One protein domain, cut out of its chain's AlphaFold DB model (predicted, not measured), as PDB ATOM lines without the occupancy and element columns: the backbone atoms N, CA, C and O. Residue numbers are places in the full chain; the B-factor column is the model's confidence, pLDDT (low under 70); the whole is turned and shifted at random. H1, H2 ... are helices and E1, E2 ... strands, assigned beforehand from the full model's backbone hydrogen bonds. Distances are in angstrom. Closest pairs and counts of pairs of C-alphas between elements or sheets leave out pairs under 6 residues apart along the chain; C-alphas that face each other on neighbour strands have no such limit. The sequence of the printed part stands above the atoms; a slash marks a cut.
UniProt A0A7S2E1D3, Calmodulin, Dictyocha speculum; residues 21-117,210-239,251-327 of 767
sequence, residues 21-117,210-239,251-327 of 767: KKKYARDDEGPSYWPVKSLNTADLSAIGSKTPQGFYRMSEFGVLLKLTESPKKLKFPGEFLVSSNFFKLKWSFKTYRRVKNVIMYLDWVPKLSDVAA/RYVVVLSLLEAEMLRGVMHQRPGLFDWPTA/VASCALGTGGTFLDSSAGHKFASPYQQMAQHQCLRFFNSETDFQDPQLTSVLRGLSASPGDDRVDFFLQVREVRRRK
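Overview. This is residues 21 to 117, 210 to 239 and 251 to 327 of the 767 residues of the protein "Calmodulin" of Dictyocha speculum (UniProt A0A7S2E1D3). A strongly twisted sheet of six strands is the middle of three layers, with helix H3 over one face and helix H4 over the other. H5 packs crosswise on H4, H5 and H6 are the elements farthest from the mean of the C-alphas, and residues 21 to 35 run round the outside with no named element. The printed part has 204 residues, with six named helices and six named strands in the order H1 E1 E2 H2 E3 E4 H3 E5 E6 H4 H5 H6; the class is mixed, helices and strands, though under half of the residues, 89, are in named elements. The sheet's order is E1 E2 E4 E3 E5 E6, mixed. The whole is compact, with a radius of gyration of the C-alphas of 16.9 A and spans of 48 by 41 by 31 A.

Arrangement. H1, residues 36 to 40, only grazes the sheet, with its residues 39 to 40. E1, residues 55 to 57, and E2, residues 80 to 83, form an antiparallel hairpin, with N 82 and O 56 2.8 A apart. H2, residues 89 to 93, is not on the sheet and touches no helix. E3, residues 104 to 109, is antiparallel to E4, residues 211 to 215, with N 106 and O 213 2.8 A apart. E4 is parallel to E2, with N 81 and O 212 2.8 A apart. H3, residues 217 to 229, is on the sheet at a height over the sheet of 9.1 A, and its closest C-alphas to E3 are those of Ala 220 and Met 104, 6.6 A apart. E5, residues 253 to 258, is antiparallel to E3, with N 107 and O 255 2.8 A apart, and forms a hairpin with E6, residues 261 to 265, where N 256 and O 264 are 2.8 A apart. H4, residues 274 to 287, is on the opposite face from H3, at a height over the sheet of 8.9 A, and runs slantwise to the strands, at 46 degrees to E3 on the local plane. H5, residues 295 to 304, touches H4 about perpendicular, at 79 degrees; their closest C-alphas, of Ser 300 and Ala 279, are 5.0 A apart. H6, residues 310 to 322, only just touches H4, with 3 pairs of C-alphas within 8 A, the closest those of Phe 317 and Phe 287, 7.4 A apart. Every O i to N i+4 pair is within hydrogen-bond range in H3, H4, H5 and H6; H1 and H2 each have 0 of 1, but 2 of 2 O i to N i+3 pairs.

Along the chain. H1 begins at C-alpha 36, (214.768, 150.466, 170.777). From first to last C-alpha E3 measures 16.5 A, H3 18.1 A, E5 17.2 A, H4 20.0 A, H5 14.5 A and H6 18.4 A. H6 ends at C-alpha 322, (248.278, 155.099, 169.276).

Size, cuts and confidence. The C-alphas farthest apart, of Lys 21 and Ala 239, are 51.3 A apart. Residues 118 to 209 and 240 to 250 are not printed; the gaps are 10.7 A from C-alpha 117 to 210 and 12.5 A from C-alpha 239 to 251. The links H1 to E1 and E1 to E2 are long. Mean pLDDT of the printed part is 85.1; 20 residues are under 70, among them 44 to 50 and 234 to 239.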
ATOM      1  N   LYS A  21     254.350 146.715 174.824       49.12
ATOM      2  CA  LYS A  21     253.299 146.080 175.643       49.12
ATOM      3  C   LYS A  21     252.811 147.024 176.751       49.12
ATOM      4  O   LYS A  21     253.239 146.951 177.901       49.12
ATOM      5  N   LYS A  22     251.866 147.910 176.426       60.78
ATOM      6  CA  LYS A  22     251.108 148.688 177.417       60.78
ATOM      7  C   LYS A  22     250.096 147.785 178.127       60.78
ATOM      8  O   LYS A  22     249.426 146.965 177.500       60.78
ATOM      9  N   LYS A  23     249.954 147.950 179.445       65.56
ATOM     10  CA  LYS A  23     249.039 147.162 180.290       65.56
ATOM     11  C   LYS A  23     247.590 147.647 180.113       65.56
ATOM     12  O   LYS A  23     247.060 148.370 180.952       65.56
ATOM     13  N   TYR A  24     246.969 147.297 178.987       76.50
ATOM     14  CA  TYR A  24     245.563 147.607 178.713       76.50
ATOM     15  C   TYR A  24     244.659 146.823 179.661       76.50
ATOM     16  O   TYR A  24     244.796 145.608 179.799       76.50
ATOM     17  N   ALA A  25     243.723 147.508 180.309       75.62
ATOM     18  CA  ALA A  25     242.740 146.834 181.148       75.62
ATOM     19  C   ALA A  25     241.511 146.411 180.310       75.62
ATOM     20  O   ALA A  25     241.287 146.955 179.228       75.62
ATOM     21  N   ARG A  26     240.736 145.437 180.803       77.44
ATOM     22  CA  ARG A  26     239.558 144.857 180.117       77.44
ATOM     23  C   ARG A  26     238.299 144.824 180.993       77.44
ATOM     24  O   ARG A  26     237.301 144.199 180.651       77.44
ATOM     25  N   ASP A  27     238.348 145.462 182.159       79.69
ATOM     26  CA  ASP A  27     237.217 145.523 183.081       79.69
ATOM     27  C   ASP A  27     236.031 146.280 182.458       79.69
ATOM     28  O   ASP A  27     236.201 147.261 181.732       79.69
ATOM     29  N   ASP A  28     234.809 145.827 182.743       81.75
ATOM     30  CA  ASP A  28     233.581 146.487 182.283       81.75
ATOM     31  C   ASP A  28     233.475 146.640 180.741       81.75
ATOM     32  O   ASP A  28     232.906 147.603 180.241       81.75
ATOM     33  N   GLU A  29     233.987 145.686 179.954       80.50
ATOM     34  CA  GLU A  29     233.791 145.627 178.486       80.50
ATOM     35  C   GLU A  29     232.407 145.090 178.060       80.50
ATOM     36  O   GLU A  29     232.072 145.124 176.877       80.50
ATOM     37  N   GLY A  30     231.597 144.602 179.008       82.88
ATOM     38  CA  GLY A  30     230.275 144.037 178.727       82.88
ATOM     39  C   GLY A  30     229.291 145.054 178.118       82.88
ATOM     40  O   GLY A  30     229.364 146.246 178.459       82.88
ATOM     41  N   PRO A  31     228.373 144.596 177.240       85.81
ATOM     42  CA  PRO A  31     227.422 145.462 176.554       85.81
ATOM     43  C   PRO A  31     226.361 146.018 177.511       85.81
ATOM     44  O   PRO A  31     225.836 145.315 178.374       85.81
ATOM     45  N   SER A  32     226.025 147.289 177.316       88.31
ATOM     46  CA  SER A  32     224.898 147.979 177.934       88.31
ATOM     47  C   SER A  32     223.695 147.908 177.000       88.31
ATOM     48  O   SER A  32     223.729 148.435 175.887       88.31
ATOM     49  N   TYR A  33     222.615 147.278 177.448       89.69
ATOM     50  CA  TYR A  33     221.384 147.184 176.669       89.69
ATOM     51  C   TYR A  33     220.538 148.446 176.824       89.69
ATOM     52  O   TYR A  33     220.440 149.008 177.915       89.69
ATOM     53  N   TRP A  34     219.883 148.852 175.742       89.88
ATOM     54  CA  TRP A  34     218.986 149.999 175.720       89.88
ATOM     55  C   TRP A  34     217.720 149.695 174.904       89.88
ATOM     56  O   TRP A  34     217.744 148.864 173.993       89.88
ATOM     57  N   PRO A  35     216.572 150.312 175.242       86.94
ATOM     58  CA  PRO A  35     215.303 149.990 174.601       86.94
ATOM     59  C   PRO A  35     215.180 150.672 173.231       86.94
ATOM     60  O   PRO A  35     215.272 151.893 173.159       86.94
ATOM     61  N   VAL A  36     214.875 149.928 172.159       85.06
ATOM     62  CA  VAL A  36     214.768 150.466 170.777       85.06
ATOM     63  C   VAL A  36     213.838 151.679 170.674       85.06
ATOM     64  O   VAL A  36     214.180 152.656 170.019       85.06
ATOM     65  N   LYS A  37     212.714 151.679 171.408       82.38
ATOM     66  CA  LYS A  37     211.757 152.805 171.469       82.38
ATOM     67  C   LYS A  37     212.381 154.148 171.868       82.38
ATOM     68  O   LYS A  37     211.792 155.194 171.620       82.38
ATOM     69  N   SER A  38     213.545 154.133 172.517       85.56
ATOM     70  CA  SER A  38     214.247 155.368 172.856       85.56
ATOM     71  C   SER A  38     214.739 156.114 171.614       85.56
ATOM     72  O   SER A  38     214.868 157.331 171.675       85.56
ATOM     73  N   LEU A  39     214.925 155.449 170.464       87.06
ATOM     74  CA  LEU A  39     215.320 156.086 169.199       87.06
ATOM     75  C   LEU A  39     214.361 157.197 168.727       87.06
ATOM     76  O   LEU A  39     214.755 157.999 167.890       87.06
ATOM     77  N   ASN A  40     213.155 157.318 169.287       82.06
ATOM     78  CA  ASN A  40     212.232 158.433 169.020       82.06
ATOM     79  C   ASN A  40     212.620 159.748 169.728       82.06
ATOM     80  O   ASN A  40     211.954 160.774 169.575       82.06
ATOM     81  N   THR A  41     213.673 159.733 170.547       78.25
ATOM     82  CA  THR A  41     214.115 160.881 171.344       78.25
ATOM     83  C   THR A  41     215.626 161.063 171.253       78.25
ATOM     84  O   THR A  41     216.384 160.181 171.658       78.25
ATOM     85  N   ALA A  42     216.054 162.235 170.779       71.81
ATOM     86  CA  ALA A  42     217.434 162.710 170.859       71.81
ATOM     87  C   ALA A  42     217.539 163.844 171.888       71.81
ATOM     88  O   ALA A  42     217.735 165.006 171.538       71.81
ATOM     89  N   ASP A  43     217.381 163.521 173.173       70.81
ATOM     90  CA  ASP A  43     217.665 164.494 174.230       70.81
ATOM     91  C   ASP A  43     219.177 164.587 174.473       70.81
ATOM     92  O   ASP A  43     219.757 163.891 175.307       70.81
ATOM     93  N   LEU A  44     219.821 165.447 173.686       67.75
ATOM     94  CA  LEU A  44     221.249 165.764 173.763       67.75
ATOM     95  C   LEU A  44     221.484 167.138 174.410       67.75
ATOM     96  O   LEU A  44     222.501 167.783 174.153       67.75
ATOM     97  N   SER A  45     220.524 167.629 175.199       62.09
ATOM     98  CA  SER A  45     220.507 169.010 175.699       62.09
ATOM     99  C   SER A  45     221.663 169.348 176.658       62.09
ATOM    100  O   SER A  45     222.044 170.516 176.747       62.09
ATOM    101  N   ALA A  46     222.299 168.354 177.295       54.50
ATOM    102  CA  ALA A  46     223.427 168.544 178.216       54.50
ATOM    103  C   ALA A  46     224.682 167.718 177.852       54.50
ATOM    104  O   ALA A  46     224.593 166.574 177.405       54.50
ATOM    105  N   ILE A  47     225.868 168.293 178.093       51.78
ATOM    106  CA  ILE A  47     227.167 167.594 178.016       51.78
ATOM    107  C   ILE A  47     227.202 166.500 179.091       51.78
ATOM    108  O   ILE A  47     226.882 166.770 180.248       51.78
ATOM    109  N   GLY A  48     227.585 165.275 178.723       54.81
ATOM    110  CA  GLY A  48     227.551 164.130 179.636       54.81
ATOM    111  C   GLY A  48     226.140 163.641 179.993       54.81
ATOM    112  O   GLY A  48     225.992 162.881 180.955       54.81
ATOM    113  N   SER A  49     225.105 164.062 179.248       56.56
ATOM    114  CA  SER A  49     223.739 163.577 179.454       56.56
ATOM    115  C   SER A  49     223.681 162.063 179.259       56.56
ATOM    116  O   SER A  49     224.144 161.522 178.252       56.56
ATOM    117  N   LYS A  50     223.109 161.357 180.240       65.25
ATOM    118  CA  LYS A  50     222.826 159.925 180.129       65.25
ATOM    119  C   LYS A  50     221.608 159.753 179.229       65.25
ATOM    120  O   LYS A  50     220.483 159.672 179.717       65.25
ATOM    121  N   THR A  51     221.834 159.714 177.921       81.38
ATOM    122  CA  THR A  51     220.772 159.358 176.981       81.38
ATOM    123  C   THR A  51     220.307 157.920 177.257       81.38
ATOM    124  O   THR A  51     221.122 157.081 177.659       81.38
ATOM    125  N   PRO A  52     219.019 157.588 177.059       83.12
ATOM    126  CA  PRO A  52     218.518 156.230 177.290       83.12
ATOM    127  C   PRO A  52     219.223 155.149 176.451       83.12
ATOM    128  O   PRO A  52     219.268 153.994 176.863       83.12
ATOM    129  N   GLN A  53     219.773 155.527 175.293       87.94
ATOM    130  CA  GLN A  53     220.572 154.693 174.388       87.94
ATOM    131  C   GLN A  53     222.038 154.582 174.828       87.94
ATOM    132  O   GLN A  53     222.772 153.712 174.371       87.94
ATOM    133  N   GLY A  54     222.507 155.504 175.671       88.81
ATOM    134  CA  GLY A  54     223.926 155.664 175.969       88.81
ATOM    135  C   GLY A  54     224.736 156.246 174.806       88.81
ATOM    136  O   GLY A  54     225.943 156.012 174.738       88.81
ATOM    137  N   PHE A  55     224.101 156.979 173.889       92.31
ATOM    138  CA  PHE A  55     224.774 157.781 172.866       92.31
ATOM    139  C   PHE A  55     225.259 159.103 173.463       92.31
ATOM    140  O   PHE A  55     224.536 159.750 174.223       92.31
ATOM    141  N   TYR A  56     226.466 159.518 173.101       92.12
ATOM    142  CA  TYR A  56     227.054 160.791 173.516       92.12
ATOM    143  C   TYR A  56     227.713 161.484 172.322       92.12
ATOM    144  O   TYR A  56     227.997 160.843 171.309       92.12
ATOM    145  N   ARG A  57     227.955 162.798 172.414       93.06
ATOM    146  CA  ARG A  57     228.559 163.559 171.311       93.06
ATOM    147  C   ARG A  57     229.973 163.073 171.033       93.06
ATOM    148  O   ARG A  57     230.776 162.949 171.955       93.06
ATOM    149  N   MET A  58     230.319 162.897 169.762       94.44
ATOM    150  CA  MET A  58     231.677 162.524 169.364       94.44
ATOM    151  C   MET A  58     232.719 163.520 169.890       94.44
ATOM    152  O   MET A  58     233.806 163.112 170.282       94.44
ATOM    153  N   SER A  59     232.350 164.797 170.035       93.44
ATOM    154  CA  SER A  59     233.206 165.835 170.624       93.44
ATOM    155  C   SER A  59     233.574 165.624 172.099       93.44
ATOM    156  O   SER A  59     234.462 166.293 172.624       93.44
ATOM    157  N   GLU A  60     232.903 164.708 172.799       91.94
ATOM    158  CA  GLU A  60     233.234 164.335 174.177       91.94
ATOM    159  C   GLU A  60     234.254 163.190 174.249       91.94
ATOM    160  O   GLU A  60     234.852 162.980 175.310       91.94
ATOM    161  N   PHE A  61     234.470 162.471 173.141       94.00
ATOM    162  CA  PHE A  61     235.409 161.360 173.055       94.00
ATOM    163  C   PHE A  61     236.857 161.840 173.198       94.00
ATOM    164  O   PHE A  61     237.283 162.812 172.579       94.00
ATOM    165  N   GLY A  62     237.625 161.098 173.988       92.31
ATOM    166  CA  GLY A  62     239.067 161.247 174.123       92.31
ATOM    167  C   GLY A  62     239.651 159.981 174.737       92.31
ATOM    168  O   GLY A  62     238.941 159.221 175.399       92.31
ATOM    169  N   VAL A  63     240.936 159.734 174.523       90.81
ATOM    170  CA  VAL A  63     241.614 158.529 175.016       90.81
ATOM    171  C   VAL A  63     242.666 158.903 176.052       90.81
ATOM    172  O   VAL A  63     243.299 159.950 175.958       90.81
ATOM    173  N   LEU A  64     242.833 158.062 177.073       86.25
ATOM    174  CA  LEU A  64     243.852 158.266 178.098       86.25
ATOM    175  C   LEU A  64     245.146 157.570 177.677       86.25
ATOM    176  O   LEU A  64     245.156 156.349 177.520       86.25
ATOM    177  N   LEU A  65     246.230 158.333 177.544       81.56
ATOM    178  CA  LEU A  65     247.563 157.812 177.205       81.56
ATOM    179  C   LEU A  65     248.575 157.927 178.335       81.56
ATOM    180  O   LEU A  65     249.444 157.065 178.478       81.56
ATOM    181  N   LYS A  66     248.432 158.946 179.184       79.38
ATOM    182  CA  LYS A  66     249.242 159.149 180.386       79.38
ATOM    183  C   LYS A  66     248.331 159.621 181.509       79.38
ATOM    184  O   LYS A  66     247.465 160.450 181.278       79.38
ATOM    185  N   LEU A  67     248.545 159.127 182.727       76.06
ATOM    186  CA  LEU A  67     247.778 159.564 183.904       76.06
ATOM    187  C   LEU A  67     248.007 161.047 184.245       76.06
ATOM    188  O   LEU A  67     247.200 161.647 184.943       76.06
ATOM    189  N   THR A  68     249.107 161.624 183.759       76.50
ATOM    190  CA  THR A  68     249.498 163.022 183.973       76.50
ATOM    191  C   THR A  68     248.917 163.989 182.943       76.50
ATOM    192  O   THR A  68     249.044 165.196 183.122       76.50
ATOM    193  N   GLU A  69     248.320 163.492 181.858       79.75
ATOM    194  CA  GLU A  69     247.803 164.312 180.759       79.75
ATOM    195  C   GLU A  69     246.296 164.095 180.605       79.75
ATOM    196  O   GLU A  69     245.796 162.973 180.707       79.75
ATOM    197  N   SER A  70     245.554 165.173 180.355       83.69
ATOM    198  CA  SER A  70     244.127 165.071 180.067       83.69
ATOM    199  C   SER A  70     243.893 164.510 178.656       83.69
ATOM    200  O   SER A  70     244.656 164.817 177.735       83.69
ATOM    201  N   PRO A  71     242.824 163.716 178.450       87.56
ATOM    202  CA  PRO A  71     242.453 163.238 177.123       87.56
ATOM    203  C   PRO A  71     242.206 164.400 176.166       87.56
ATOM    204  O   PRO A  71     241.422 165.305 176.476       87.56
ATOM    205  N   LYS A  72     242.828 164.348 174.986       89.94
ATOM    206  CA  LYS A  72     242.575 165.329 173.929       89.94
ATOM    207  C   LYS A  72     241.223 165.040 173.289       89.94
ATOM    208  O   LYS A  72     240.906 163.895 172.964       89.94
ATOM    209  N   LYS A  73     240.417 166.089 173.148       92.69
ATOM    210  CA  LYS A  73     239.077 166.066 172.552       92.69
ATOM    211  C   LYS A  73     239.071 166.972 171.334       92.69
ATOM    212  O   LYS A  73     239.805 167.956 171.310       92.69
ATOM    213  N   LEU A  74     238.209 166.674 170.372       93.75
ATOM    214  CA  LEU A  74     238.100 167.431 169.128       93.75
ATOM    215  C   LEU A  74     236.658 167.873 168.899       93.75
ATOM    216  O   LEU A  74     235.740 167.123 169.215       93.75
ATOM    217  N   LYS A  75     236.426 169.070 168.353       92.31
ATOM    218  CA  LYS A  75     235.063 169.535 168.060       92.31
ATOM    219  C   LYS A  75     234.602 168.965 166.720       92.31
ATOM    220  O   LYS A  75     234.972 169.485 165.670       92.31
ATOM    221  N   PHE A  76     233.790 167.917 166.785       92.38
ATOM    222  CA  PHE A  76     232.996 167.416 165.668       92.38
ATOM    223  C   PHE A  76     231.652 168.159 165.575       92.38
ATOM    224  O   PHE A  76     231.182 168.700 166.589       92.38
ATOM    225  N   PRO A  77     231.007 168.157 164.394       89.94
ATOM    226  CA  PRO A  77     229.643 168.644 164.238       89.94
ATOM    227  C   PRO A  77     228.660 167.927 165.179       89.94
ATOM    228  O   PRO A  77     228.873 166.777 165.580       89.94
ATOM    229  N   GLY A  78     227.592 168.622 165.578       88.56
ATOM    230  CA  GLY A  78     226.672 168.166 166.629       88.56
ATOM    231  C   GLY A  78     225.888 166.895 166.285       88.56
ATOM    232  O   GLY A  78     225.378 166.230 167.188       88.56
ATOM    233  N   GLU A  79     225.814 166.549 165.004       91.19
ATOM    234  CA  GLU A  79     225.195 165.339 164.477       91.19
ATOM    235  C   GLU A  79     226.020 164.065 164.724       91.19
ATOM    236  O   GLU A  79     225.465 162.968 164.655       91.19
ATOM    237  N   PHE A  80     227.318 164.169 165.032       94.75
ATOM    238  CA  PHE A  80     228.175 163.001 165.250       94.75
ATOM    239  C   PHE A  80     228.081 162.503 166.688       94.75
ATOM    240  O   PHE A  80     228.436 163.201 167.643       94.75
ATOM    241  N   LEU A  81     227.670 161.249 166.837       95.25
ATOM    242  CA  LEU A  81     227.493 160.571 168.112       95.25
ATOM    243  C   LEU A  81     228.314 159.280 168.168       95.25
ATOM    244  O   LEU A  81     228.663 158.669 167.156       95.25
ATOM    245  N   VAL A  82     228.598 158.836 169.385       95.31
ATOM    246  CA  VAL A  82     229.266 157.566 169.667       95.31
ATOM    247  C   VAL A  82     228.442 156.804 170.695       95.31
ATOM    248  O   VAL A  82     227.985 157.382 171.683       95.31
ATOM    249  N   SER A  83     228.240 155.505 170.472       94.25
ATOM    250  CA  SER A  83     227.621 154.641 171.474       94.25
ATOM    251  C   SER A  83     228.590 154.324 172.613       94.25
ATOM    252  O   SER A  83     229.754 153.981 172.396       94.25
ATOM    253  N   SER A  84     228.088 154.332 173.847       92.25
ATOM    254  CA  SER A  84     228.823 153.836 175.017       92.25
ATOM    255  C   SER A  84     229.260 152.368 174.895       92.25
ATOM    256  O   SER A  84     230.221 151.967 175.551       92.25
ATOM    257  N   ASN A  85     228.611 151.576 174.036       92.44
ATOM    258  CA  ASN A  85     229.024 150.205 173.717       92.44
ATOM    259  C   ASN A  85     230.194 150.138 172.730       92.44
ATOM    260  O   ASN A  85     230.921 149.142 172.703       92.44
ATOM    261  N   PHE A  86     230.401 151.186 171.931       93.00
ATOM    262  CA  PHE A  86     231.622 151.340 171.149       93.00
ATOM    263  C   PHE A  86     232.787 151.751 172.057       93.00
ATOM    264  O   PHE A  86     233.845 151.119 172.034       93.00
ATOM    265  N   PHE A  87     232.583 152.779 172.889       92.50
ATOM    266  CA  PHE A  87     233.571 153.232 173.866       92.50
ATOM    267  C   PHE A  87     232.910 153.939 175.059       92.50
ATOM    268  O   PHE A  87     232.146 154.883 174.885       92.50
ATOM    269  N   LYS A  88     233.217 153.531 176.298       90.25
ATOM    270  CA  LYS A  88     232.644 154.167 177.499       90.25
ATOM    271  C   LYS A  88     233.462 155.401 177.894       90.25
ATOM    272  O   LYS A  88     234.624 155.269 178.266       90.25
ATOM    273  N   LEU A  89     232.837 156.584 177.946       88.69
ATOM    274  CA  LEU A  89     233.486 157.859 178.330       88.69
ATOM    275  C   LEU A  89     234.268 157.811 179.654       88.69
ATOM    276  O   LEU A  89     235.289 158.474 179.808       88.69
ATOM    277  N   LYS A  90     233.824 157.008 180.627       87.19
ATOM    278  CA  LYS A  90     234.527 156.856 181.911       87.19
ATOM    279  C   LYS A  90     235.932 156.254 181.774       87.19
ATOM    280  O   LYS A  90     236.761 156.456 182.658       87.19
ATOM    281  N   TRP A  91     236.212 155.526 180.692       88.00
ATOM    282  CA  TRP A  91     237.537 154.955 180.444       88.00
ATOM    283  C   TRP A  91     238.580 156.032 180.170       88.00
ATOM    284  O   TRP A  91     239.708 155.900 180.643       88.00
ATOM    285  N   SER A  92     238.181 157.131 179.526       85.94
ATOM    286  CA  SER A  92     239.030 158.292 179.250       85.94
ATOM    287  C   SER A  92     239.659 158.901 180.506       85.94
ATOM    288  O   SER A  92     240.635 159.623 180.397       85.94
ATOM    289  N   PHE A  93     239.140 158.615 181.703       80.75
ATOM    290  CA  PHE A  93     239.628 159.207 182.953       80.75
ATOM    291  C   PHE A  93     240.201 158.189 183.943       80.75
ATOM    292  O   PHE A  93     240.606 158.572 185.036       80.75
ATOM    293  N   LYS A  94     240.207 156.892 183.603       78.44
ATOM    294  CA  LYS A  94     240.493 155.829 184.582       78.44
ATOM    295  C   LYS A  94     241.545 154.824 184.132       78.44
ATOM    296  O   LYS A  94     242.331 154.369 184.955       78.44
ATOM    297  N   THR A  95     241.540 154.424 182.862       76.38
ATOM    298  CA  THR A  95     242.297 153.243 182.418       76.38
ATOM    299  C   THR A  95     242.755 153.356 180.974       76.38
ATOM    300  O   THR A  95     241.993 153.793 180.115       76.38
ATOM    301  N   TYR A  96     243.942 152.824 180.681       81.38
ATOM    302  CA  TYR A  96     244.401 152.594 179.312       81.38
ATOM    303  C   TYR A  96     243.530 151.534 178.627       81.38
ATOM    304  O   TYR A  96     243.384 150.411 179.129       81.38
ATOM    305  N   ARG A  97     242.952 151.879 177.474       84.00
ATOM    306  CA  ARG A  97     242.056 151.014 176.692       84.00
ATOM    307  C   ARG A  97     242.430 151.038 175.220       84.00
ATOM    308  O   ARG A  97     242.822 152.078 174.701       84.00
ATOM    309  N   ARG A  98     242.271 149.891 174.558       84.88
ATOM    310  CA  ARG A  98     242.333 149.807 173.097       84.88
ATOM    311  C   ARG A  98     241.014 150.276 172.500       84.88
ATOM    312  O   ARG A  98     239.953 150.002 173.056       84.88
ATOM    313  N   VAL A  99     241.088 150.947 171.357       89.00
ATOM    314  CA  VAL A  99     239.908 151.427 170.629       89.00
ATOM    315  C   VAL A  99     239.666 150.533 169.414       89.00
ATOM    316  O   VAL A  99     240.582 150.253 168.640       89.00
ATOM    317  N   LYS A 100     238.422 150.070 169.252       88.25
ATOM    318  CA  LYS A 100     237.982 149.263 168.102       88.25
ATOM    319  C   LYS A 100     237.870 150.128 166.847       88.25
ATOM    320  O   LYS A 100     237.564 151.315 166.945       88.25
ATOM    321  N   ASN A 101     238.083 149.546 165.668       91.06
ATOM    322  CA  ASN A 101     237.825 150.238 164.401       91.06
ATOM    323  C   ASN A 101     236.334 150.579 164.259       91.06
ATOM    324  O   ASN A 101     235.472 149.835 164.730       91.06
ATOM    325  N   VAL A 102     236.044 151.708 163.617       93.69
ATOM    326  CA  VAL A 102     234.685 152.059 163.195       93.69
ATOM    327  C   VAL A 102     234.324 151.151 162.025       93.69
ATOM    328  O   VAL A 102     234.926 151.252 160.964       93.69
ATOM    329  N   ILE A 103     233.380 150.235 162.238       93.62
ATOM    330  CA  ILE A 103     232.924 149.284 161.208       93.62
ATOM    331  C   ILE A 103     231.494 149.613 160.781       93.62
ATOM    332  O   ILE A 103     231.185 149.632 159.591       93.62
ATOM    333  N   MET A 104     230.638 149.892 161.765       95.81
ATOM    334  CA  MET A 104     229.217 150.153 161.580       95.81
ATOM    335  C   MET A 104     228.859 151.525 162.135       95.81
ATOM    336  O   MET A 104     229.293 151.900 163.230       95.81
ATOM    337  N   TYR A 105     228.018 152.243 161.404       96.75
ATOM    338  CA  TYR A 105     227.382 153.461 161.881       96.75
ATOM    339  C   TYR A 105     225.879 153.432 161.609       96.75
ATOM    340  O   TYR A 105     225.399 152.729 160.721       96.75
ATOM    341  N   LEU A 106     225.134 154.189 162.405       96.19
ATOM    342  CA  LEU A 106     223.700 154.389 162.265       96.19
ATOM    343  C   LEU A 106     223.455 155.795 161.736       96.19
ATOM    344  O   LEU A 106     223.783 156.760 162.420       96.19
ATOM    345  N   ASP A 107     222.859 155.908 160.559       95.06
ATOM    346  CA  ASP A 107     222.189 157.134 160.141       95.06
ATOM    347  C   ASP A 107     220.823 157.170 160.836       95.06
ATOM    348  O   ASP A 107     220.014 156.261 160.660       95.06
ATOM    349  N   TRP A 108     220.597 158.158 161.698       93.38
ATOM    350  CA  TRP A 108     219.477 158.198 162.632       93.38
ATOM    351  C   TRP A 108     218.740 159.534 162.574       93.38
ATOM    352  O   TRP A 108     219.302 160.596 162.822       93.38
ATOM    353  N   VAL A 109     217.438 159.465 162.313       92.00
ATOM    354  CA  VAL A 109     216.497 160.582 162.360       92.00
ATOM    355  C   VAL A 109     215.464 160.272 163.447       92.00
ATOM    356  O   VAL A 109     214.570 159.460 163.210       92.00
ATOM    357  N   PRO A 110     215.556 160.884 164.640       88.19
ATOM    358  CA  PRO A 110     214.634 160.607 165.740       88.19
ATOM    359  C   PRO A 110     213.196 161.017 165.421       88.19
ATOM    360  O   PRO A 110     212.254 160.334 165.812       88.19
ATOM    361  N   LYS A 111     213.036 162.141 164.711       84.88
ATOM    362  CA  LYS A 111     211.746 162.670 164.272       84.88
ATOM    363  C   LYS A 111     211.880 163.253 162.873       84.88
ATOM    364  O   LYS A 111     212.651 164.182 162.653       84.88
ATOM    365  N   LEU A 112     211.091 162.741 161.931       81.88
ATOM    366  CA  LEU A 112     211.080 163.235 160.548       81.88
ATOM    367  C   LEU A 112     210.666 164.712 160.437       81.88
ATOM    368  O   LEU A 112     211.109 165.391 159.516       81.88
ATOM    369  N   SER A 113     209.848 165.213 161.370       83.06
ATOM    370  CA  SER A 113     209.434 166.623 161.442       83.06
ATOM    371  C   SER A 113     210.584 167.589 161.713       83.06
ATOM    372  O   SER A 113     210.478 168.764 161.377       83.06
ATOM    373  N   ASP A 114     211.662 167.098 162.323       84.69
ATOM    374  CA  ASP A 114     212.773 167.928 162.788       84.69
ATOM    375  C   ASP A 114     213.865 168.043 161.710       84.69
ATOM    376  O   ASP A 114     214.831 168.789 161.879       84.69
ATOM    377  N   VAL A 115     213.714 167.318 160.592       87.94
ATOM    378  CA  VAL A 115     214.628 167.390 159.452       87.94
ATOM    379  C   VAL A 115     214.373 168.676 158.678       87.94
ATOM    380  O   VAL A 115     213.352 168.822 158.005       87.94
ATOM    381  N   ALA A 116     215.332 169.593 158.733       88.88
ATOM    382  CA  ALA A 116     215.288 170.863 158.020       88.88
ATOM    383  C   ALA A 116     216.576 171.086 157.224       88.88
ATOM    384  O   ALA A 116     217.608 170.479 157.509       88.88
ATOM    385  N   ALA A 117     216.523 171.964 156.220       85.94
ATOM    386  CA  ALA A 117     217.728 172.409 155.530       85.94
ATOM    387  C   ALA A 117     218.668 173.104 156.527       85.94
ATOM    388  O   ALA A 117     218.242 173.947 157.318       85.94
ATOM    389  N   ARG A 210     219.160 165.092 161.785       91.88
ATOM    390  CA  ARG A 210     219.773 163.795 161.483       91.88
ATOM    391  C   ARG A 210     221.080 163.651 162.252       91.88
ATOM    392  O   ARG A 210     221.828 164.615 162.377       91.88
ATOM    393  N   TYR A 211     221.362 162.442 162.715       93.50
ATOM    394  CA  TYR A 211     222.539 162.084 163.493       93.50
ATOM    395  C   TYR A 211     223.247 160.887 162.871       93.50
ATOM    396  O   TYR A 211     222.613 160.023 162.271       93.50
ATOM    397  N   VAL A 212     224.560 160.809 163.061       95.50
ATOM    398  CA  VAL A 212     225.370 159.645 162.702       95.50
ATOM    399  C   VAL A 212     225.983 159.075 163.964       95.50
ATOM    400  O   VAL A 212     226.732 159.762 164.656       95.50
ATOM    401  N   VAL A 213     225.667 157.821 164.275       95.94
ATOM    402  CA  VAL A 213     226.088 157.165 165.517       95.94
ATOM    403  C   VAL A 213     227.070 156.046 165.218       95.94
ATOM    404  O   VAL A 213     226.731 155.103 164.511       95.94
ATOM    405  N   VAL A 214     228.268 156.095 165.795       97.00
ATOM    406  CA  VAL A 214     229.189 154.950 165.766       97.00
ATOM    407  C   VAL A 214     228.668 153.852 166.693       97.00
ATOM    408  O   VAL A 214     228.474 154.091 167.889       97.00
ATOM    409  N   LEU A 215     228.474 152.649 166.149       95.56
ATOM    410  CA  LEU A 215     227.924 151.500 166.869       95.56
ATOM    411  C   LEU A 215     228.962 150.400 167.097       95.56
ATOM    412  O   LEU A 215     229.940 150.251 166.362       95.56
ATOM    413  N   SER A 216     228.710 149.572 168.110       94.62
ATOM    414  CA  SER A 216     229.330 148.249 168.204       94.62
ATOM    415  C   SER A 216     228.694 147.266 167.204       94.62
ATOM    416  O   SER A 216     227.544 147.432 166.800       94.62
ATOM    417  N   LEU A 217     229.419 146.203 166.830       94.00
ATOM    418  CA  LEU A 217     228.885 145.160 165.937       94.00
ATOM    419  C   LEU A 217     227.628 144.491 166.504       94.00
ATOM    420  O   LEU A 217     226.687 144.249 165.759       94.00
ATOM    421  N   LEU A 218     227.593 144.265 167.820       93.94
ATOM    422  CA  LEU A 218     226.434 143.687 168.497       93.94
ATOM    423  C   LEU A 218     225.197 144.588 168.366       93.94
ATOM    424  O   LEU A 218     224.112 144.107 168.067       93.94
ATOM    425  N   GLU A 219     225.342 145.904 168.553       94.44
ATOM    426  CA  GLU A 219     224.224 146.839 168.358       94.44
ATOM    427  C   GLU A 219     223.751 146.870 166.907       94.44
ATOM    428  O   GLU A 219     222.546 146.881 166.661       94.44
ATOM    429  N   ALA A 220     224.686 146.865 165.954       95.00
ATOM    430  CA  ALA A 220     224.358 146.855 164.535       95.00
ATOM    431  C   ALA A 220     223.606 145.574 164.135       95.00
ATOM    432  O   ALA A 220     222.593 145.656 163.446       95.00
ATOM    433  N   GLU A 221     224.046 144.407 164.613       94.31
ATOM    434  CA  GLU A 221     223.366 143.123 164.406       94.31
ATOM    435  C   GLU A 221     221.940 143.143 164.973       94.31
ATOM    436  O   GLU A 221     220.987 142.779 164.282       94.31
ATOM    437  N   MET A 222     221.771 143.629 166.206       92.19
ATOM    438  CA  MET A 222     220.460 143.688 166.858       92.19
ATOM    439  C   MET A 222     219.512 144.660 166.153       92.19
ATOM    440  O   MET A 222     218.349 144.326 165.924       92.19
ATOM    441  N   LEU A 223     219.991 145.846 165.766       92.06
ATOM    442  CA  LEU A 223     219.188 146.817 165.019       92.06
ATOM    443  C   LEU A 223     218.773 146.275 163.655       92.06
ATOM    444  O   LEU A 223     217.610 146.414 163.280       92.06
ATOM    445  N   ARG A 224     219.684 145.590 162.957       91.94
ATOM    446  CA  ARG A 224     219.383 144.902 161.703       91.94
ATOM    447  C   ARG A 224     218.284 143.858 161.906       91.94
ATOM    448  O   ARG A 224     217.298 143.855 161.176       91.94
ATOM    449  N   GLY A 225     218.400 143.024 162.939       91.25
ATOM    450  CA  GLY A 225     217.369 142.048 163.296       91.25
ATOM    451  C   GLY A 225     216.004 142.694 163.555       91.25
ATOM    452  O   GLY A 225     214.985 142.195 163.079       91.25
ATOM    453  N   VAL A 226     215.971 143.839 164.242       88.31
ATOM    454  CA  VAL A 226     214.730 144.585 164.506       88.31
ATOM    455  C   VAL A 226     214.124 145.170 163.229       88.31
ATOM    456  O   VAL A 226     212.913 145.053 163.051       88.31
ATOM    457  N   MET A 227     214.934 145.738 162.327       87.38
ATOM    458  CA  MET A 227     214.467 146.260 161.032       87.38
ATOM    459  C   MET A 227     213.734 145.194 160.209       87.38
ATOM    460  O   MET A 227     212.701 145.490 159.613       87.38
ATOM    461  N   HIS A 228     214.223 143.951 160.231       86.56
ATOM    462  CA  HIS A 228     213.650 142.843 159.459       86.56
ATOM    463  C   HIS A 228     212.499 142.122 160.171       86.56
ATOM    464  O   HIS A 228     211.491 141.798 159.550       86.56
ATOM    465  N   GLN A 229     212.628 141.852 161.471       85.06
ATOM    466  CA  GLN A 229     211.688 140.985 162.196       85.06
ATOM    467  C   GLN A 229     210.588 141.752 162.931       85.06
ATOM    468  O   GLN A 229     209.546 141.180 163.257       85.06
ATOM    469  N   ARG A 230     210.821 143.027 163.264       78.56
ATOM    470  CA  ARG A 230     209.905 143.852 164.067       78.56
ATOM    471  C   ARG A 230     209.906 145.319 163.606       78.56
ATOM    472  O   ARG A 230     210.124 146.202 164.439       78.56
ATOM    473  N   PRO A 231     209.617 145.609 162.322       71.12
ATOM    474  CA  PRO A 231     209.675 146.973 161.789       71.12
ATOM    475  C   PRO A 231     208.771 147.957 162.552       71.12
ATOM    476  O   PRO A 231     209.174 149.089 162.800       71.12
ATOM    477  N   GLY A 232     207.615 147.504 163.053       67.94
ATOM    478  CA  GLY A 232     206.693 148.333 163.842       67.94
ATOM    479  C   GLY A 232     207.227 148.821 165.199       67.94
ATOM    480  O   GLY A 232     206.569 149.625 165.854       67.94
ATOM    481  N   LEU A 233     208.407 148.365 165.652       70.69
ATOM    482  CA  LEU A 233     209.067 148.920 166.844       70.69
ATOM    483  C   LEU A 233     209.636 150.326 166.613       70.69
ATOM    484  O   LEU A 233     209.838 151.050 167.588       70.69
ATOM    485  N   PHE A 234     209.872 150.710 165.357       68.75
ATOM    486  CA  PHE A 234     210.250 152.076 164.988       68.75
ATOM    487  C   PHE A 234     209.035 153.020 164.953       68.75
ATOM    488  O   PHE A 234     209.173 154.208 165.234       68.75
ATOM    489  N   ASP A 235     207.829 152.480 164.739       61.47
ATOM    490  CA  ASP A 235     206.564 153.225 164.637       61.47
ATOM    491  C   ASP A 235     205.888 153.504 165.998       61.47
ATOM    492  O   ASP A 235     204.706 153.860 166.068       61.47
ATOM    493  N   TRP A 236     206.601 153.309 167.115       52.03
ATOM    494  CA  TRP A 236     206.004 153.427 168.447       52.03
ATOM    495  C   TRP A 236     205.606 154.885 168.765       52.03
ATOM    496  O   TRP A 236     206.465 155.767 168.717       52.03
ATOM    497  N   PRO A 237     204.351 155.170 169.170       49.31
ATOM    498  CA  PRO A 237     203.913 156.531 169.478       49.31
ATOM    499  C   PRO A 237     204.727 157.145 170.626       49.31
ATOM    500  O   PRO A 237     204.904 156.511 171.671       49.31
ATOM    501  N   THR A 238     205.167 158.398 170.483       47.88
ATOM    502  CA  THR A 238     205.631 159.193 171.630       47.88
ATOM    503  C   THR A 238     204.487 159.362 172.638       47.88
ATOM    504  O   THR A 238     203.309 159.281 172.289       47.88
ATOM    505  N   ALA A 239     204.822 159.561 173.915       45.78
ATOM    506  CA  ALA A 239     203.872 159.626 175.030       45.78
ATOM    507  C   ALA A 239     202.879 160.816 174.984       45.78
ATOM    508  O   ALA A 239     202.118 161.005 175.924       45.78
ATOM    509  N   VAL A 251     207.876 158.874 163.940       65.88
ATOM    510  CA  VAL A 251     208.559 157.607 163.668       65.88
ATOM    511  C   VAL A 251     210.054 157.881 163.575       65.88
ATOM    512  O   VAL A 251     210.489 158.625 162.686       65.88
ATOM    513  N   ALA A 252     210.842 157.289 164.475       78.88
ATOM    514  CA  ALA A 252     212.285 157.261 164.308       78.88
ATOM    515  C   ALA A 252     212.629 156.467 163.057       78.88
ATOM    516  O   ALA A 252     212.207 155.328 162.875       78.88
ATOM    517  N   SER A 253     213.449 157.066 162.212       87.00
ATOM    518  CA  SER A 253     213.913 156.453 160.988       87.00
ATOM    519  C   SER A 253     215.413 156.241 161.064       87.00
ATOM    520  O   SER A 253     216.144 157.136 161.486       87.00
ATOM    521  N   CYS A 254     215.896 155.069 160.665       91.12
ATOM    522  CA  CYS A 254     217.325 154.799 160.699       91.12
ATOM    523  C   CYS A 254     217.806 153.866 159.591       91.12
ATOM    524  O   CYS A 254     217.048 153.049 159.076       91.12
ATOM    525  N   ALA A 255     219.085 153.980 159.249       93.94
ATOM    526  CA  ALA A 255     219.770 153.115 158.304       93.94
ATOM    527  C   ALA A 255     221.143 152.708 158.842       93.94
ATOM    528  O   ALA A 255     221.847 153.505 159.463       93.94
ATOM    529  N   LEU A 256     221.518 151.451 158.621       95.56
ATOM    530  CA  LEU A 256     222.814 150.908 159.013       95.56
ATOM    531  C   LEU A 256     223.795 151.042 157.858       95.56
ATOM    532  O   LEU A 256     223.559 150.506 156.775       95.56
ATOM    533  N   GLY A 257     224.899 151.739 158.106       94.44
ATOM    534  CA  GLY A 257     225.955 151.972 157.134       94.44
ATOM    535  C   GLY A 257     227.282 151.313 157.502       94.44
ATOM    536  O   GLY A 257     227.604 151.118 158.677       94.44
ATOM    537  N   THR A 258     228.059 150.984 156.471       93.12
ATOM    538  CA  THR A 258     229.440 150.498 156.551       93.12
ATOM    539  C   THR A 258     230.217 150.910 155.300       93.12
ATOM    540  O   THR A 258     229.681 150.874 154.191       93.12
ATOM    541  N   GLY A 259     231.466 151.357 155.462       84.44
ATOM    542  CA  GLY A 259     232.344 151.716 154.337       84.44
ATOM    543  C   GLY A 259     231.751 152.723 153.337       84.44
ATOM    544  O   GLY A 259     232.051 152.650 152.150       84.44
ATOM    545  N   GLY A 260     230.869 153.623 153.787       83.25
ATOM    546  CA  GLY A 260     230.201 154.618 152.939       83.25
ATOM    547  C   GLY A 260     228.999 154.089 152.153       83.25
ATOM    548  O   GLY A 260     228.468 154.797 151.302       83.25
ATOM    549  N   THR A 261     228.557 152.865 152.434       90.19
ATOM    550  CA  THR A 261     227.372 152.235 151.839       90.19
ATOM    551  C   THR A 261     226.357 151.885 152.920       90.19
ATOM    552  O   THR A 261     226.724 151.691 154.078       90.19
ATOM    553  N   PHE A 262     225.078 151.797 152.557       92.81
ATOM    554  CA  PHE A 262     224.017 151.369 153.468       92.81
ATOM    555  C   PHE A 262     223.672 149.899 153.240       92.81
ATOM    556  O   PHE A 262     223.463 149.481 152.104       92.81
ATOM    557  N   LEU A 263     223.616 149.126 154.326       92.06
ATOM    558  CA  LEU A 263     223.251 147.709 154.304       92.06
ATOM    559  C   LEU A 263     221.739 147.513 154.370       92.06
ATOM    560  O   LEU A 263     221.190 146.721 153.617       92.06
ATOM    561  N   ASP A 264     221.090 148.208 155.303       92.44
ATOM    562  CA  ASP A 264     219.670 148.058 155.615       92.44
ATOM    563  C   ASP A 264     219.112 149.372 156.170       92.44
ATOM    564  O   ASP A 264     219.849 150.195 156.722       92.44
ATOM    565  N   SER A 265     217.798 149.563 156.059       91.81
ATOM    566  CA  SER A 265     217.104 150.733 156.598       91.81
ATOM    567  C   SER A 265     215.713 150.390 157.115       91.81
ATOM    568  O   SER A 265     215.042 149.508 156.581       91.81
ATOM    569  N   SER A 266     215.243 151.141 158.108       88.69
ATOM    570  CA  SER A 266     213.847 151.117 158.534       88.69
ATOM    571  C   SER A 266     212.921 151.566 157.396       88.69
ATOM    572  O   SER A 266     213.319 152.329 156.509       88.69
ATOM    573  N   ALA A 267     211.655 151.152 157.446       82.56
ATOM    574  CA  ALA A 267     210.656 151.575 156.469       82.56
ATOM    575  C   ALA A 267     210.546 153.113 156.402       82.56
ATOM    576  O   ALA A 267     210.603 153.802 157.420       82.56
ATOM    577  N   GLY A 268     210.425 153.656 155.188       79.88
ATOM    578  CA  GLY A 268     210.261 155.098 154.970       79.88
ATOM    579  C   GLY A 268     211.506 155.953 155.239       79.88
ATOM    580  O   GLY A 268     211.391 157.181 155.229       79.88
ATOM    581  N   HIS A 269     212.683 155.350 155.458       87.56
ATOM    582  CA  HIS A 269     213.922 156.109 155.613       87.56
ATOM    583  C   HIS A 269     214.264 156.892 154.349       87.56
ATOM    584  O   HIS A 269     214.379 156.342 153.255       87.56
ATOM    585  N   LYS A 270     214.436 158.203 154.516       89.38
ATOM    586  CA  LYS A 270     214.968 159.086 153.480       89.38
ATOM    587  C   LYS A 270     216.437 159.298 153.774       89.38
ATOM    588  O   LYS A 270     216.761 159.691 154.889       89.38
ATOM    589  N   PHE A 271     217.302 159.074 152.800       90.19
ATOM    590  CA  PHE A 271     218.733 159.318 152.953       90.19
ATOM    591  C   PHE A 271     219.054 160.816 152.875       90.19
ATOM    592  O   PHE A 271     218.300 161.594 152.283       90.19
ATOM    593  N   ALA A 272     220.169 161.217 153.489       90.12
ATOM    594  CA  ALA A 272     220.693 162.579 153.385       90.12
ATOM    595  C   ALA A 272     221.141 162.911 151.948       90.12
ATOM    596  O   ALA A 272     221.178 162.037 151.077       90.12
ATOM    597  N   SER A 273     221.527 164.162 151.686       87.19
ATOM    598  CA  SER A 273     222.126 164.519 150.393       87.19
ATOM    599  C   SER A 273     223.430 163.728 150.155       87.19
ATOM    600  O   SER A 273     224.118 163.388 151.123       87.19
ATOM    601  N   PRO A 274     223.813 163.433 148.895       87.62
ATOM    602  CA  PRO A 274     225.056 162.710 148.607       87.62
ATOM    603  C   PRO A 274     226.294 163.366 149.234       87.62
ATOM    604  O   PRO A 274     227.162 162.676 149.764       87.62
ATOM    605  N   TYR A 275     226.339 164.703 149.236       88.75
ATOM    606  CA  TYR A 275     227.403 165.460 149.886       88.75
ATOM    607  C   TYR A 275     227.422 165.236 151.406       88.75
ATOM    608  O   TYR A 275     228.479 164.936 151.960       88.75
ATOM    609  N   GLN A 276     226.269 165.327 152.079       91.06
ATOM    610  CA  GLN A 276     226.192 165.128 153.527       91.06
ATOM    611  C   GLN A 276     226.589 163.698 153.924       91.06
ATOM    612  O   GLN A 276     227.348 163.527 154.875       91.06
ATOM    613  N   GLN A 277     226.149 162.680 153.172       91.94
ATOM    614  CA  GLN A 277     226.553 161.286 153.399       91.94
ATOM    615  C   GLN A 277     228.067 161.101 153.240       91.94
ATOM    616  O   GLN A 277     228.708 160.460 154.075       91.94
ATOM    617  N   MET A 278     228.649 161.692 152.188       91.81
ATOM    618  CA  MET A 278     230.094 161.693 151.986       91.81
ATOM    619  C   MET A 278     230.792 162.346 153.181       91.81
ATOM    620  O   MET A 278     231.618 161.694 153.809       91.81
ATOM    621  N   ALA A 279     230.438 163.583 153.540       92.75
ATOM    622  CA  ALA A 279     231.063 164.314 154.643       92.75
ATOM    623  C   ALA A 279     230.982 163.539 155.970       92.75
ATOM    624  O   ALA A 279     231.977 163.417 156.684       92.75
ATOM    625  N   GLN A 280     229.824 162.940 156.262       93.88
ATOM    626  CA  GLN A 280     229.624 162.066 157.416       93.88
ATOM    627  C   GLN A 280     230.590 160.883 157.408       93.88
ATOM    628  O   GLN A 280     231.328 160.682 158.373       93.88
ATOM    629  N   HIS A 281     230.642 160.135 156.308       95.19
ATOM    630  CA  HIS A 281     231.537 158.993 156.181       95.19
ATOM    631  C   HIS A 281     233.014 159.394 156.306       95.19
ATOM    632  O   HIS A 281     233.761 158.746 157.037       95.19
ATOM    633  N   GLN A 282     233.447 160.480 155.661       95.19
ATOM    634  CA  GLN A 282     234.850 160.904 155.713       95.19
ATOM    635  C   GLN A 282     235.258 161.402 157.108       95.19
ATOM    636  O   GLN A 282     236.351 161.082 157.578       95.19
ATOM    637  N   CYS A 283     234.375 162.100 157.829       95.31
ATOM    638  CA  CYS A 283     234.608 162.449 159.233       95.31
ATOM    639  C   CYS A 283     234.718 161.202 160.127       95.31
ATOM    640  O   CYS A 283     235.570 161.165 161.019       95.31
ATOM    641  N   LEU A 284     233.918 160.157 159.871       96.00
ATOM    642  CA  LEU A 284     234.058 158.873 160.565       96.00
ATOM    643  C   LEU A 284     235.389 158.187 160.247       96.00
ATOM    644  O   LEU A 284     236.004 157.651 161.165       96.00
ATOM    645  N   ARG A 285     235.865 158.232 158.997       94.31
ATOM    646  CA  ARG A 285     237.190 157.712 158.607       94.31
ATOM    647  C   ARG A 285     238.320 158.455 159.320       94.31
ATOM    648  O   ARG A 285     239.234 157.823 159.851       94.31
ATOM    649  N   PHE A 286     238.223 159.782 159.433       93.75
ATOM    650  CA  PHE A 286     239.171 160.587 160.212       93.75
ATOM    651  C   PHE A 286     239.151 160.216 161.705       93.75
ATOM    652  O   PHE A 286     240.201 159.980 162.299       93.75
ATOM    653  N   PHE A 287     237.966 160.081 162.313       94.56
ATOM    654  CA  PHE A 287     237.807 159.585 163.690       94.56
ATOM    655  C   PHE A 287     238.329 158.146 163.862       94.56
ATOM    656  O   PHE A 287     238.870 157.754 164.903       94.56
ATOM    657  N   ASN A 288     238.202 157.349 162.805       93.00
ATOM    658  CA  ASN A 288     238.788 156.032 162.689       93.00
ATOM    659  C   ASN A 288     240.293 156.098 162.412       93.00
ATOM    660  O   ASN A 288     240.860 155.050 162.202       93.00
ATOM    661  N   SER A 289     240.973 157.247 162.424       89.12
ATOM    662  CA  SER A 289     242.422 157.416 162.188       89.12
ATOM    663  C   SER A 289     242.938 156.956 160.807       89.12
ATOM    664  O   SER A 289     244.119 156.605 160.675       89.12
ATOM    665  N   GLU A 290     242.058 156.831 159.811       86.88
ATOM    666  CA  GLU A 290     242.445 156.534 158.421       86.88
ATOM    667  C   GLU A 290     243.224 157.707 157.821       86.88
ATOM    668  O   GLU A 290     243.135 158.829 158.319       86.88
ATOM    669  N   THR A 291     244.036 157.438 156.800       82.56
ATOM    670  CA  THR A 291     244.993 158.425 156.280       82.56
ATOM    671  C   THR A 291     244.778 158.788 154.825       82.56
ATOM    672  O   THR A 291     245.224 159.844 154.409       82.56
ATOM    673  N   ASP A 292     244.109 157.948 154.053       82.12
ATOM    674  CA  ASP A 292     243.937 158.063 152.612       82.12
ATOM    675  C   ASP A 292     242.643 158.815 152.258       82.12
ATOM    676  O   ASP A 292     241.544 158.259 152.242       82.12
ATOM    677  N   PHE A 293     242.771 160.106 151.953       84.44
ATOM    678  CA  PHE A 293     241.653 160.950 151.539       84.44
ATOM    679  C   PHE A 293     241.890 161.492 150.139       84.44
ATOM    680  O   PHE A 293     242.950 162.034 149.843       84.44
ATOM    681  N   GLN A 294     240.870 161.367 149.297       83.75
ATOM    682  CA  GLN A 294     240.798 162.101 148.039       83.75
ATOM    683  C   GLN A 294     240.434 163.563 148.300       83.75
ATOM    684  O   GLN A 294     239.903 163.920 149.349       83.75
ATOM    685  N   ASP A 295     240.637 164.401 147.302       80.12
ATOM    686  CA  ASP A 295     240.514 165.853 147.403       80.12
ATOM    687  C   ASP A 295     239.128 166.347 147.891       80.12
ATOM    688  O   ASP A 295     239.073 167.033 148.920       80.12
ATOM    689  N   PRO A 296     237.988 165.908 147.311       86.62
ATOM    690  CA  PRO A 296     236.666 166.248 147.852       86.62
ATOM    691  C   PRO A 296     236.424 165.703 149.263       86.62
ATOM    692  O   PRO A 296     235.719 166.313 150.071       86.62
ATOM    693  N   GLN A 297     237.019 164.547 149.577       90.44
ATOM    694  CA  GLN A 297     236.880 163.899 150.879       90.44
ATOM    695  C   GLN A 297     237.603 164.716 151.952       90.44
ATOM    696  O   GLN A 297     237.014 165.028 152.985       90.44
ATOM    697  N   LEU A 298     238.837 165.133 151.674       88.75
ATOM    698  CA  LEU A 298     239.652 165.984 152.533       88.75
ATOM    699  C   LEU A 298     238.945 167.310 152.833       88.75
ATOM    700  O   LEU A 298     238.794 167.680 153.999       88.75
ATOM    701  N   THR A 299     238.444 167.994 151.800       89.81
ATOM    702  CA  THR A 299     237.714 169.262 151.956       89.81
ATOM    703  C   THR A 299     236.445 169.089 152.791       89.81
ATOM    704  O   THR A 299     236.126 169.947 153.616       89.81
ATOM    705  N   SER A 300     235.736 167.963 152.636       91.81
ATOM    706  CA  SER A 300     234.551 167.668 153.450       91.81
ATOM    707  C   SER A 300     234.882 167.494 154.939       91.81
ATOM    708  O   SER A 300     234.153 168.010 155.788       91.81
ATOM    709  N   VAL A 301     236.021 166.866 155.264       92.81
ATOM    710  CA  VAL A 301     236.495 166.730 156.651       92.81
ATOM    711  C   VAL A 301     236.931 168.080 157.216       92.81
ATOM    712  O   VAL A 301     236.576 168.405 158.347       92.81
ATOM    713  N   LEU A 302     237.650 168.898 156.438       90.81
ATOM    714  CA  LEU A 302     238.053 170.242 156.863       90.81
ATOM    715  C   LEU A 302     236.850 171.129 157.198       90.81
ATOM    716  O   LEU A 302     236.877 171.802 158.223       90.81
ATOM    717  N   ARG A 303     235.782 171.080 156.390       90.44
ATOM    718  CA  ARG A 303     234.527 171.795 156.677       90.44
ATOM    719  C   ARG A 303     233.896 171.327 157.983       90.44
ATOM    720  O   ARG A 303     233.590 172.152 158.844       90.44
ATOM    721  N   GLY A 304     233.762 170.009 158.161       89.44
ATOM    722  CA  GLY A 304     233.198 169.423 159.380       89.44
ATOM    723  C   GLY A 304     234.018 169.736 160.636       89.44
ATOM    724  O   GLY A 304     233.461 169.930 161.711       89.44
ATOM    725  N   LEU A 305     235.340 169.843 160.506       90.25
ATOM    726  CA  LEU A 305     236.260 170.123 161.611       90.25
ATOM    727  C   LEU A 305     236.730 171.583 161.661       90.25
ATOM    728  O   LEU A 305     237.683 171.881 162.376       90.25
ATOM    729  N   SER A 306     236.065 172.497 160.953       85.19
ATOM    730  CA  SER A 306     236.457 173.913 160.842       85.19
ATOM    731  C   SER A 306     236.508 174.650 162.190       85.19
ATOM    732  O   SER A 306     237.245 175.623 162.346       85.19
ATOM    733  N   ALA A 307     235.777 174.161 163.197       85.00
ATOM    734  CA  ALA A 307     235.806 174.676 164.567       85.00
ATOM    735  C   ALA A 307     237.030 174.219 165.393       85.00
ATOM    736  O   ALA A 307     237.191 174.663 166.536       85.00
ATOM    737  N   SER A 308     237.857 173.317 164.852       87.50
ATOM    738  CA  SER A 308     239.033 172.737 165.506       87.50
ATOM    739  C   SER A 308     240.328 173.161 164.791       87.50
ATOM    740  O   SER A 308     240.512 172.820 163.622       87.50
ATOM    741  N   PRO A 309     241.248 173.866 165.474       84.25
ATOM    742  CA  PRO A 309     242.569 174.200 164.942       84.25
ATOM    743  C   PRO A 309     243.387 172.980 164.491       84.25
ATOM    744  O   PRO A 309     243.175 171.858 164.954       84.25
ATOM    745  N   GLY A 310     244.382 173.219 163.628       82.62
ATOM    746  CA  GLY A 310     245.285 172.180 163.116       82.62
ATOM    747  C   GLY A 310     245.985 171.375 164.207       82.62
ATOM    748  O   GLY A 310     245.919 170.147 164.192       82.62
ATOM    749  N   ASP A 311     246.560 172.059 165.195       83.56
ATOM    750  CA  ASP A 311     247.290 171.418 166.293       83.56
ATOM    751  C   ASP A 311     246.387 170.486 167.121       83.56
ATOM    752  O   ASP A 311     246.778 169.363 167.432       83.56
ATOM    753  N   ASP A 312     245.137 170.886 167.382       88.50
ATOM    754  CA  ASP A 312     244.163 170.050 168.098       88.50
ATOM    755  C   ASP A 312     243.793 168.795 167.292       88.50
ATOM    756  O   ASP A 312     243.625 167.711 167.859       88.50
ATOM    757  N   ARG A 313     243.691 168.917 165.957       89.56
ATOM    758  CA  ARG A 313     243.455 167.771 165.062       89.56
ATOM    759  C   ARG A 313     244.643 166.813 165.066       89.56
ATOM    760  O   ARG A 313     244.414 165.607 165.115       89.56
ATOM    761  N   VAL A 314     245.877 167.327 165.039       86.12
ATOM    762  CA  VAL A 314     247.113 166.526 165.130       86.12
ATOM    763  C   VAL A 314     247.149 165.760 166.445       86.12
ATOM    764  O   VAL A 314     247.252 164.532 166.427       86.12
ATOM    765  N   ASP A 315     247.002 166.468 167.564       86.75
ATOM    766  CA  ASP A 315     247.006 165.886 168.903       86.75
ATOM    767  C   ASP A 315     245.957 164.773 169.008       86.75
ATOM    768  O   ASP A 315     246.281 163.633 169.340       86.75
ATOM    769  N   PHE A 316     244.700 165.070 168.671       91.19
ATOM    770  CA  PHE A 316     243.622 164.087 168.719       91.19
ATOM    771  C   PHE A 316     243.908 162.865 167.833       91.19
ATOM    772  O   PHE A 316     243.794 161.727 168.291       91.19
ATOM    773  N   PHE A 317     244.294 163.084 166.574       89.31
ATOM    774  CA  PHE A 317     244.506 162.011 165.604       89.31
ATOM    775  C   PHE A 317     245.618 161.056 166.043       89.31
ATOM    776  O   PHE A 317     245.424 159.838 166.013       89.31
ATOM    777  N   LEU A 318     246.755 161.599 166.491       84.81
ATOM    778  CA  LEU A 318     247.888 160.809 166.972       84.81
ATOM    779  C   LEU A 318     247.520 160.012 168.223       84.81
ATOM    780  O   LEU A 318     247.794 158.812 168.279       84.81
ATOM    781  N   GLN A 319     246.824 160.633 169.184       86.31
ATOM    782  CA  GLN A 319     246.450 159.937 170.413       86.31
ATOM    783  C   GLN A 319     245.494 158.768 170.160       86.31
ATOM    784  O   GLN A 319     245.661 157.679 170.714       86.31
ATOM    785  N   VAL A 320     244.485 158.980 169.313       88.94
ATOM    786  CA  VAL A 320     243.513 157.936 168.967       88.94
ATOM    787  C   VAL A 320     244.169 156.830 168.143       88.94
ATOM    788  O   VAL A 320     243.853 155.657 168.348       88.94
ATOM    789  N   ARG A 321     245.107 157.169 167.252       85.94
ATOM    790  CA  ARG A 321     245.856 156.185 166.463       85.94
ATOM    791  C   ARG A 321     246.720 155.281 167.346       85.94
ATOM    792  O   ARG A 321     246.709 154.074 167.132       85.94
ATOM    793  N   GLU A 322     247.382 155.831 168.363       82.00
ATOM    794  CA  GLU A 322     248.278 155.099 169.276       82.00
ATOM    795  C   GLU A 322     247.576 153.981 170.074       82.00
ATOM    796  O   GLU A 322     248.196 153.004 170.496       82.00
ATOM    797  N   VAL A 323     246.261 154.090 170.292       84.81
ATOM    798  CA  VAL A 323     245.463 153.061 170.989       84.81
ATOM    799  C   VAL A 323     244.743 152.091 170.046       84.81
ATOM    800  O   VAL A 323     243.959 151.252 170.507       84.81
ATOM    801  N   ARG A 324     245.005 152.171 168.736       84.62
ATOM    802  CA  ARG A 324     244.513 151.236 167.712       84.62
ATOM    803  C   ARG A 324     245.645 150.290 167.288       84.62
ATOM    804  O   ARG A 324     246.805 150.673 167.249       84.62
ATOM    805  N   ARG A 325     245.309 149.044 166.932       70.19
ATOM    806  CA  ARG A 325     246.258 148.101 166.304       70.19
ATOM    807  C   ARG A 325     246.527 148.549 164.862       70.19
ATOM    808  O   ARG A 325     245.789 148.160 163.962       70.19
ATOM    809  N   ARG A 326     247.514 149.419 164.643       65.44
ATOM    810  CA  ARG A 326     247.988 149.823 163.308       65.44
ATOM    811  C   ARG A 326     249.500 149.775 163.284       65.44
ATOM    812  O   ARG A 326     250.110 150.158 164.274       65.44
ATOM    813  N   LYS A 327     250.077 149.325 162.166       53.28
ATOM    814  CA  LYS A 327     251.525 149.397 161.955       53.28
ATOM    815  C   LYS A 327     251.963 150.858 162.105       53.28
ATOM    816  O   LYS A 327     251.347 151.754 161.507       53.28
TER     817      LYS A 327